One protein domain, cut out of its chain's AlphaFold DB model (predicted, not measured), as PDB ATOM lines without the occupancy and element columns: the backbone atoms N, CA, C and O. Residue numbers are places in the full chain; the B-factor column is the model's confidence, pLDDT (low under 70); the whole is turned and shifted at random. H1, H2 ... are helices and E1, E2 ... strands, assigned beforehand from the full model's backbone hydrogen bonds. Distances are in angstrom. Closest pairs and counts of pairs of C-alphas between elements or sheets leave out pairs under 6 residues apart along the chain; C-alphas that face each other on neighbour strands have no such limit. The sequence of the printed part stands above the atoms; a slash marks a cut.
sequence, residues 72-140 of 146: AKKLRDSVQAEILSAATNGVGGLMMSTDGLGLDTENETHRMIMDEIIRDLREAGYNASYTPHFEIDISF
ATOM      1  N   ALA A  72     152.305 133.752 144.022       80.50
ATOM      2  CA  ALA A  72     152.367 134.198 142.631       80.50
ATOM      3  C   ALA A  72     153.425 133.440 141.816       80.50
ATOM      4  O   ALA A  72     153.132 132.939 140.731       80.50
ATOM      5  N   LYS A  73     154.646 133.296 142.349       83.75
ATOM      6  CA  LYS A  73     155.700 132.533 141.668       83.75
ATOM      7  C   LYS A  73     155.315 131.064 141.505       83.75
ATOM      8  O   LYS A  73     155.468 130.525 140.418       83.75
ATOM      9  N   LYS A  74     154.794 130.424 142.558       83.25
ATOM     10  CA  LYS A  74     154.386 129.012 142.486       83.25
ATOM     11  C   LYS A  74     153.291 128.777 141.457       83.25
ATOM     12  O   LYS A  74     153.344 127.786 140.735       83.25
ATOM     13  N   LEU A  75     152.313 129.676 141.398       87.19
ATOM     14  CA  LEU A  75     151.235 129.587 140.428       87.19
ATOM     15  C   LEU A  75     151.774 129.728 139.002       87.19
ATOM     16  O   LEU A  75     151.467 128.888 138.164       87.19
ATOM     17  N   ARG A  76     152.660 130.702 138.749       88.44
ATOM     18  CA  ARG A  76     153.338 130.848 137.447       88.44
ATOM     19  C   ARG A  76     154.120 129.594 137.058       88.44
ATOM     20  O   ARG A  76     153.945 129.098 135.949       88.44
ATOM     21  N   ASP A  77     154.944 129.073 137.969       87.94
ATOM     22  CA  ASP A  77     155.749 127.872 137.725       87.94
ATOM     23  C   ASP A  77     154.849 126.659 137.403       87.94
ATOM     24  O   ASP A  77     155.137 125.896 136.483       87.94
ATOM     25  N   SER A  78     153.730 126.512 138.124       88.00
ATOM     26  CA  SER A  78     152.778 125.407 137.931       88.00
ATOM     27  C   SER A  78     152.048 125.514 136.592       88.00
ATOM     28  O   SER A  78     151.995 124.543 135.845       88.00
ATOM     29  N   VAL A  79     151.550 126.707 136.250       90.50
ATOM     30  CA  VAL A  79     150.890 126.979 134.963       90.50
ATOM     31  C   VAL A  79     151.834 126.678 133.797       90.50
ATOM     32  O   VAL A  79     151.447 126.012 132.841       90.50
ATOM     33  N   GLN A  80     153.093 127.119 133.873       89.44
ATOM     34  CA  GLN A  80     154.080 126.854 132.821       89.44
ATOM     35  C   GLN A  80     154.379 125.360 132.655       89.44
ATOM     36  O   GLN A  80     154.485 124.882 131.524       89.44
ATOM     37  N   ALA A  81     154.508 124.627 133.764       87.94
ATOM     38  CA  ALA A  81     154.748 123.187 133.733       87.94
ATOM     39  C   ALA A  81     153.577 122.430 133.084       87.94
ATOM     40  O   ALA A  81     153.809 121.567 132.233       87.94
ATOM     41  N   GLU A  82     152.338 122.791 133.424       89.06
ATOM     42  CA  GLU A  82     151.139 122.177 132.847       89.06
ATOM     43  C   GLU A  82     150.979 122.506 131.359       89.06
ATOM     44  O   GLU A  82     150.729 121.605 130.561       89.06
ATOM     45  N   ILE A  83     151.215 123.758 130.947       89.12
ATOM     46  CA  ILE A  83     151.190 124.143 129.525       89.12
ATOM     47  C   ILE A  83     152.206 123.324 128.726       89.12
ATOM     48  O   ILE A  83     151.875 122.777 127.674       89.12
ATOM     49  N   LEU A  84     153.443 123.210 129.224       86.56
ATOM     50  CA  LEU A  84     154.485 122.432 128.556       86.56
ATOM     51  C   LEU A  84     154.105 120.949 128.473       86.56
ATOM     52  O   LEU A  84     154.283 120.325 127.424       86.56
ATOM     53  N   SER A  85     153.560 120.386 129.551       87.56
ATOM     54  CA  SER A  85     153.065 119.008 129.576       87.56
ATOM     55  C   SER A  85     151.948 118.795 128.548       87.56
ATOM     56  O   SER A  85     152.030 117.888 127.720       87.56
ATOM     57  N   ALA A  86     150.935 119.661 128.519       86.25
ATOM     58  CA  ALA A  86     149.836 119.585 127.560       86.25
ATOM     59  C   ALA A  86     150.338 119.696 126.109       86.25
ATOM     60  O   ALA A  86     150.014 118.847 125.277       86.25
ATOM     61  N   ALA A  87     151.209 120.666 125.822       82.94
ATOM     62  CA  ALA A  87     151.774 120.866 124.489       82.94
ATOM     63  C   ALA A  87     152.636 119.677 124.029       82.94
ATOM     64  O   ALA A  87     152.504 119.216 122.896       82.94
ATOM     65  N   THR A  88     153.488 119.138 124.907       84.62
ATOM     66  CA  THR A  88     154.334 117.970 124.588       84.62
ATOM     67  C   THR A  88     153.520 116.700 124.350       84.62
ATOM     68  O   THR A  88     153.927 115.860 123.548       84.62
ATOM     69  N   ASN A  89     152.348 116.587 124.975       85.19
ATOM     70  CA  ASN A  89     151.407 115.491 124.758       85.19
ATOM     71  C   ASN A  89     150.428 115.739 123.591       85.19
ATOM     72  O   ASN A  89     149.583 114.886 123.319       85.19
ATOM     73  N   GLY A  90     150.533 116.872 122.885       86.19
ATOM     74  CA  GLY A  90     149.659 117.216 121.758       86.19
ATOM     75  C   GLY A  90     148.227 117.585 122.159       86.19
ATOM     76  O   GLY A  90     147.320 117.497 121.333       86.19
ATOM     77  N   VAL A  91     148.008 117.975 123.417       87.81
ATOM     78  CA  VAL A  91     146.712 118.437 123.924       87.81
ATOM     79  C   VAL A  91     146.539 119.916 123.565       87.81
ATOM     80  O   VAL A  91     147.471 120.700 123.699       87.81
ATOM     81  N   GLY A  92     145.352 120.304 123.088       84.81
ATOM     82  CA  GLY A  92     145.050 121.674 122.642       84.81
ATOM     83  C   GLY A  92     144.672 122.662 123.750       84.81
ATOM     84  O   GLY A  92     144.331 123.799 123.445       84.81
ATOM     85  N   GLY A  93     144.690 122.231 125.007       86.56
ATOM     86  CA  GLY A  93     144.309 123.031 126.162       86.56
ATOM     87  C   GLY A  93     144.389 122.222 127.452       86.56
ATOM     88  O   GLY A  93     144.674 121.023 127.424       86.56
ATOM     89  N   LEU A  94     144.163 122.870 128.587       90.88
ATOM     90  CA  LEU A  94     144.198 122.242 129.898       90.88
ATOM     91  C   LEU A  94     143.258 122.939 130.875       90.88
ATOM     92  O   LEU A  94     143.016 124.140 130.788       90.88
ATOM     93  N   MET A  95     142.809 122.160 131.849       88.06
ATOM     94  CA  MET A  95     142.090 122.639 133.014       88.06
ATOM     95  C   MET A  95     142.903 122.248 134.245       88.06
ATOM     96  O   MET A  95     143.172 121.061 134.446       88.06
ATOM     97  N   MET A  96     143.326 123.225 135.045       88.31
ATOM     98  CA  MET A  96     144.121 122.974 136.250       88.31
ATOM     99  C   MET A  96     143.463 123.565 137.495       88.31
ATOM    100  O   MET A  96     143.058 124.725 137.500       88.31
ATOM    101  N   SER A  97     143.399 122.777 138.570       85.31
ATOM    102  CA  SER A  97     143.002 123.269 139.894       85.31
ATOM    103  C   SER A  97     144.178 123.976 140.561       85.31
ATOM    104  O   SER A  97     145.325 123.527 140.485       85.31
ATOM    105  N   THR A  98     143.887 125.074 141.250       82.88
ATOM    106  CA  THR A  98     144.882 125.822 142.028       82.88
ATOM    107  C   THR A  98     144.667 125.709 143.545       82.88
ATOM    108  O   THR A  98     145.401 126.330 144.317       82.88
ATOM    109  N   ASP A  99     143.749 124.845 143.998       77.19
ATOM    110  CA  ASP A  99     143.427 124.634 145.422       77.19
ATOM    111  C   ASP A  99     144.654 124.217 146.253       77.19
ATOM    112  O   ASP A  99     144.803 124.579 147.421       77.19
ATOM    113  N   GLY A 100     145.593 123.496 145.636       73.81
ATOM    114  CA  GLY A 100     146.845 123.071 146.268       73.81
ATOM    115  C   GLY A 100     147.872 124.190 146.481       73.81
ATOM    116  O   GLY A 100     148.902 123.961 147.119       73.81
ATOM    117  N   LEU A 101     147.625 125.397 145.959       76.31
ATOM    118  CA  LEU A 101     148.568 126.519 146.005       76.31
ATOM    119  C   LEU A 101     148.339 127.464 147.189       76.31
ATOM    120  O   LEU A 101     149.119 128.401 147.375       76.31
ATOM    121  N   GLY A 102     147.326 127.190 148.018       75.06
ATOM    122  CA  GLY A 102     146.985 128.021 149.174       75.06
ATOM    123  C   GLY A 102     146.292 129.329 148.789       75.06
ATOM    124  O   GLY A 102     146.405 130.315 149.516       75.06
ATOM    125  N   LEU A 103     145.612 129.345 147.639       76.50
ATOM    126  CA  LEU A 103     144.723 130.437 147.261       76.50
ATOM    127  C   LEU A 103     143.456 130.408 148.125       76.50
ATOM    128  O   LEU A 103     143.057 129.377 148.658       76.50
ATOM    129  N   ASP A 104     142.850 131.575 148.286       73.62
ATOM    130  CA  ASP A 104     141.720 131.827 149.182       73.62
ATOM    131  C   ASP A 104     140.731 132.691 148.408       73.62
ATOM    132  O   ASP A 104     141.095 133.779 147.952       73.62
ATOM    133  N   THR A 105     139.514 132.171 148.226       64.88
ATOM    134  CA  THR A 105     138.446 132.736 147.384       64.88
ATOM    135  C   THR A 105     137.996 134.102 147.873       64.88
ATOM    136  O   THR A 105     137.589 134.956 147.079       64.88
ATOM    137  N   GLU A 106     138.138 134.349 149.172       73.81
ATOM    138  CA  GLU A 106     137.740 135.599 149.807       73.81
ATOM    139  C   GLU A 106     138.852 136.658 149.758       73.81
ATOM    140  O   GLU A 106     138.586 137.853 149.920       73.81
ATOM    141  N   ASN A 107     140.093 136.256 149.467       82.62
ATOM    142  CA  ASN A 107     141.261 137.126 149.525       82.62
ATOM    143  C   ASN A 107     141.463 137.930 148.228       82.62
ATOM    144  O   ASN A 107     141.724 137.393 147.151       82.62
ATOM    145  N   GLU A 108     141.412 139.257 148.343       83.06
ATOM    146  CA  GLU A 108     141.603 140.182 147.220       83.06
ATOM    147  C   GLU A 108     142.996 140.092 146.585       83.06
ATOM    148  O   GLU A 108     143.114 140.135 145.365       83.06
ATOM    149  N   THR A 109     144.048 139.885 147.382       81.62
ATOM    150  CA  THR A 109     145.416 139.723 146.858       81.62
ATOM    151  C   THR A 109     145.521 138.476 145.983       81.62
ATOM    152  O   THR A 109     146.180 138.499 144.947       81.62
ATOM    153  N   HIS A 110     144.841 137.394 146.361       84.81
ATOM    154  CA  HIS A 110     144.815 136.163 145.571       84.81
ATOM    155  C   HIS A 110     144.075 136.359 144.247       84.81
ATOM    156  O   HIS A 110     144.575 135.929 143.210       84.81
ATOM    157  N   ARG A 111     142.954 137.094 144.255       85.12
ATOM    158  CA  ARG A 111     142.259 137.488 143.018       85.12
ATOM    159  C   ARG A 111     143.150 138.330 142.102       85.12
ATOM    160  O   ARG A 111     143.267 138.012 140.926       85.12
ATOM    161  N   MET A 112     143.864 139.319 142.645       85.62
ATOM    162  CA  MET A 112     144.800 140.137 141.860       85.62
ATOM    163  C   MET A 112     145.914 139.305 141.210       85.62
ATOM    164  O   MET A 112     146.261 139.548 140.058       85.62
ATOM    165  N   ILE A 113     146.455 138.312 141.925       87.25
ATOM    166  CA  ILE A 113     147.467 137.392 141.382       87.25
ATOM    167  C   ILE A 113     146.888 136.568 140.220       87.25
ATOM    168  O   ILE A 113     147.559 136.400 139.201       87.25
ATOM    169  N   MET A 114     145.657 136.065 140.360       88.31
ATOM    170  CA  MET A 114     144.976 135.322 139.293       88.31
ATOM    171  C   MET A 114     144.754 136.207 138.067       88.31
ATOM    172  O   MET A 114     145.128 135.823 136.960       88.31
ATOM    173  N   ASP A 115     144.222 137.413 138.263       90.38
ATOM    174  CA  ASP A 115     143.966 138.365 137.181       90.38
ATOM    175  C   ASP A 115     145.254 138.734 136.427       90.38
ATOM    176  O   ASP A 115     145.256 138.805 135.197       90.38
ATOM    177  N   GLU A 116     146.363 138.925 137.150       90.88
ATOM    178  CA  GLU A 116     147.681 139.180 136.561       90.88
ATOM    179  C   GLU A 116     148.137 138.015 135.675       90.88
ATOM    180  O   GLU A 116     148.537 138.229 134.533       90.88
ATOM    181  N   ILE A 117     148.030 136.778 136.160       90.50
ATOM    182  CA  ILE A 117     148.472 135.594 135.411       90.50
ATOM    183  C   ILE A 117     147.600 135.342 134.184       90.50
ATOM    184  O   ILE A 117     148.123 135.030 133.117       90.50
ATOM    185  N   ILE A 118     146.284 135.514 134.298       92.44
ATOM    186  CA  ILE A 118     145.369 135.374 133.160       92.44
ATOM    187  C   ILE A 118     145.643 136.437 132.103       92.44
ATOM    188  O   ILE A 118     145.626 136.129 130.910       92.44
ATOM    189  N   ARG A 119     145.926 137.676 132.517       92.75
ATOM    190  CA  ARG A 119     146.341 138.727 131.586       92.75
ATOM    191  C   ARG A 119     147.621 138.329 130.857       92.75
ATOM    192  O   ARG A 119     147.632 138.371 129.632       92.75
ATOM    193  N   ASP A 120     148.644 137.889 131.583       91.75
ATOM    194  CA  ASP A 120     149.925 137.500 130.989       91.75
ATOM    195  C   ASP A 120     149.769 136.315 130.011       91.75
ATOM    196  O   ASP A 120     150.398 136.288 128.953       91.75
ATOM    197  N   LEU A 121     148.892 135.350 130.317       90.38
ATOM    198  CA  LEU A 121     148.559 134.245 129.410       90.38
ATOM    199  C   LEU A 121     147.858 134.738 128.135       90.38
ATOM    200  O   LEU A 121     148.216 134.323 127.033       90.38
ATOM    201  N   ARG A 122     146.896 135.655 128.258       90.69
ATOM    202  CA  ARG A 122     146.210 136.244 127.096       90.69
ATOM    203  C   ARG A 122     147.153 137.062 126.225       90.69
ATOM    204  O   ARG A 122     147.094 136.961 125.003       90.69
ATOM    205  N   GLU A 123     148.055 137.828 126.834       90.88
ATOM    206  CA  GLU A 123     149.107 138.563 126.120       90.88
ATOM    207  C   GLU A 123     150.064 137.622 125.373       90.88
ATOM    208  O   GLU A 123     150.544 137.963 124.292       90.88
ATOM    209  N   ALA A 124     150.296 136.416 125.901       88.06
ATOM    210  CA  ALA A 124     151.069 135.368 125.239       88.06
ATOM    211  C   ALA A 124     150.294 134.609 124.137       88.06
ATOM    212  O   ALA A 124     150.884 133.766 123.462       88.06
ATOM    213  N   GLY A 125     149.008 134.916 123.927       88.56
ATOM    214  CA  GLY A 125     148.173 134.337 122.869       88.56
ATOM    215  C   GLY A 125     147.318 133.141 123.293       88.56
ATOM    216  O   GLY A 125     146.678 132.534 122.438       88.56
ATOM    217  N   TYR A 126     147.277 132.805 124.584       89.81
ATOM    218  CA  TYR A 126     146.387 131.765 125.099       89.81
ATOM    219  C   TYR A 126     144.967 132.303 125.304       89.81
ATOM    220  O   TYR A 126     144.778 133.432 125.765       89.81
ATOM    221  N   ASN A 127     143.955 131.469 125.063       90.81
ATOM    222  CA  ASN A 127     142.613 131.741 125.567       90.81
ATOM    223  C   ASN A 127     142.542 131.251 127.017       90.81
ATOM    224  O   ASN A 127     142.485 130.048 127.252       90.81
ATOM    225  N   ALA A 128     142.635 132.170 127.982       91.56
ATOM    226  CA  ALA A 128     142.713 131.836 129.402       91.56
ATOM    227  C   ALA A 128     141.568 132.459 130.211       91.56
ATOM    228  O   ALA A 128     141.237 133.642 130.045       91.56
ATOM    229  N   SER A 129     140.992 131.688 131.130       90.94
ATOM    230  CA  SER A 129     140.002 132.150 132.108       90.94
ATOM    231  C   SER A 129     140.145 131.398 133.435       90.94
ATOM    232  O   SER A 129     140.860 130.401 133.506       90.94
ATOM    233  N   TYR A 130     139.500 131.887 134.498       88.56
ATOM    234  CA  TYR A 130     139.398 131.134 135.746       88.56
ATOM    235  C   TYR A 130     137.986 131.158 136.315       88.56
ATOM    236  O   TYR A 130     137.242 132.127 136.143       88.56
ATOM    237  N   THR A 131     137.623 130.081 137.007       81.38
ATOM    238  CA  THR A 131     136.341 129.967 137.707       81.38
ATOM    239  C   THR A 131     136.457 130.467 139.154       81.38
ATOM    240  O   THR A 131     137.557 130.549 139.702       81.38
ATOM    241  N   PRO A 132     135.333 130.753 139.843       69.69
ATOM    242  CA  PRO A 132     135.342 131.110 141.265       69.69
ATOM    243  C   PRO A 132     135.939 130.041 142.196       69.69
ATOM    244  O   PRO A 132     136.191 130.332 143.357       69.69
ATOM    245  N   HIS A 133     136.139 128.813 141.704       69.19
ATOM    246  CA  HIS A 133     136.793 127.710 142.425       69.19
ATOM    247  C   HIS A 133     138.280 127.601 142.037       69.19
ATOM    248  O   HIS A 133     138.908 126.567 142.211       69.19
ATOM    249  N   PHE A 134     138.820 128.678 141.457       70.38
ATOM    250  CA  PHE A 134     140.187 128.822 140.976       70.38
ATOM    251  C   PHE A 134     140.692 127.679 140.092       70.38
ATOM    252  O   PHE A 134     141.866 127.300 140.141       70.38
ATOM    253  N   GLU A 135     139.824 127.150 139.242       84.19
ATOM    254  CA  GLU A 135     140.275 126.345 138.118       84.19
ATOM    255  C   GLU A 135     140.677 127.295 136.998       84.19
ATOM    256  O   GLU A 135     139.892 128.173 136.638       84.19
ATOM    257  N   ILE A 136     141.896 127.146 136.484       87.94
ATOM    258  CA  ILE A 136     142.360 127.875 135.306       87.94
ATOM    259  C   ILE A 136     142.086 127.002 134.089       87.94
ATOM    260  O   ILE A 136     142.564 125.869 134.015       87.94
ATOM    261  N   ASP A 137     141.334 127.558 133.147       90.69
ATOM    262  CA  ASP A 137     141.094 126.989 131.826       90.69
ATOM    263  C   ASP A 137     141.982 127.721 130.816       90.69
ATOM    264  O   ASP A 137     141.977 128.957 130.767       90.69
ATOM    265  N   ILE A 138     142.783 126.965 130.065       90.25
ATOM    266  CA  ILE A 138     143.704 127.476 129.050       90.25
ATOM    267  C   ILE A 138     143.498 126.682 127.765       90.25
ATOM    268  O   ILE A 138     143.779 125.488 127.727       90.25
ATOM    269  N   SER A 139     143.120 127.353 126.682       89.19
ATOM    270  CA  SER A 139     143.150 126.800 125.326       89.19
ATOM    271  C   SER A 139     144.289 127.415 124.511       89.19
ATOM    272  O   SER A 139     144.593 128.608 124.611       89.19
ATOM    273  N   PHE A 140     144.942 126.576 123.706       85.81
ATOM    274  CA  PHE A 140     146.029 126.956 122.793       85.81
ATOM    275  C   PHE A 140     145.506 127.431 121.442       85.81
ATOM    276  O   PHE A 140     146.244 128.036 120.665       85.81
TER     277      PHE A 140
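What this domain is: This is residues 72 to 140 of the 146 residues of the protein "Arc family DNA-binding protein" of Pseudomonas sp. p99-361 (UniProt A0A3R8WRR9). A small slab of three antiparallel strands has two helices, H1 and H2, packed over one face, while its other face is bare. H2 runs along the strands over the edge strand E2, and H1 runs slantwise over E1 at the other edge, the two helices coming closest at the first residue of H1 and spreading apart from there. The printed part has 69 residues, with two named helices and three named strands in the chain order H1, E1, H2, E2, E3, and the sheet's order is E1, E3, E2. The class is mixed, helices and strands; the whole is compact, with a radius of gyration of the C-alphas of 11.5 A, and its spans of 35 by 23 by 20 A make it only just elongated.

How they stand to each other: The sheet's inner strand is E3, residues 135 to 139, and its edge strands are E1, residues 93 to 97, and E2, residues 127 to 130. E1 and E3 are antiparallel at 172 degrees, with N 94 and O 138 within hydrogen-bond range at 2.8 A and N 136 and O 96 at 2.9 A. E2 and E3 form a hairpin, also antiparallel at 172 degrees, with N 139 and O 127 within range at 2.8 A. H2, residues 108 to 123, is on the sheet at a height of 8.4 A, over E2 and along the strands, at 6 degrees to E2 on the local plane. The closest C-alphas of H2 and E2 are those of Ile 118 and Ala 128, 5.8 A apart. H1, residues 72 to 88, is on the same face at a height of 9.8 A, over E1 and only just over E3, on which 3 of its C-alphas fall. It runs slantwise to the strands, at 35 degrees to E1 on the local plane, and its closest C-alpha pair with E1 is Ala 86 and Leu 94, 6.7 A apart. H1 and H2 form two layers with the sheet, both helices being on one face. The two helices are close but not clearly touching, the C-alphas of Ala 72 and Ile 113 coming closest at 6.0 A. They run the same way at a steep tilt of 36 degrees, only just past shallow. E1, H2 and E2 make a split strand-helix-strand unit, two strands running the same way with E3 between them, and its crossover is right-handed. In H1 and H2 every O i to N i+4 pair is within hydrogen-bond range.

Where its parts are: H1 begins at C-alpha 72, (152.367, 134.198, 142.631), and is 24.3 A long. E1 measures 13.8 A, H2 22.5 A and E2 10.7 A from first to last C-alpha. H2 begins at C-alpha 108, (141.603, 140.182, 147.220). E3 measures 13.1 A and ends at C-alpha 139, (143.150, 126.800, 125.326).

The domain as a whole: The two C-alphas farthest apart are those of Gly 90 and Glu 106, 35.6 A. The printed part has no cut. The links H1 to E1, H2 to E2 and E2 to E3 are tight, and the link E1 to H2, 10 residues, is short. The mean pLDDT of the printed part is 85.2, and residues 105 and 132 to 133 are under 70.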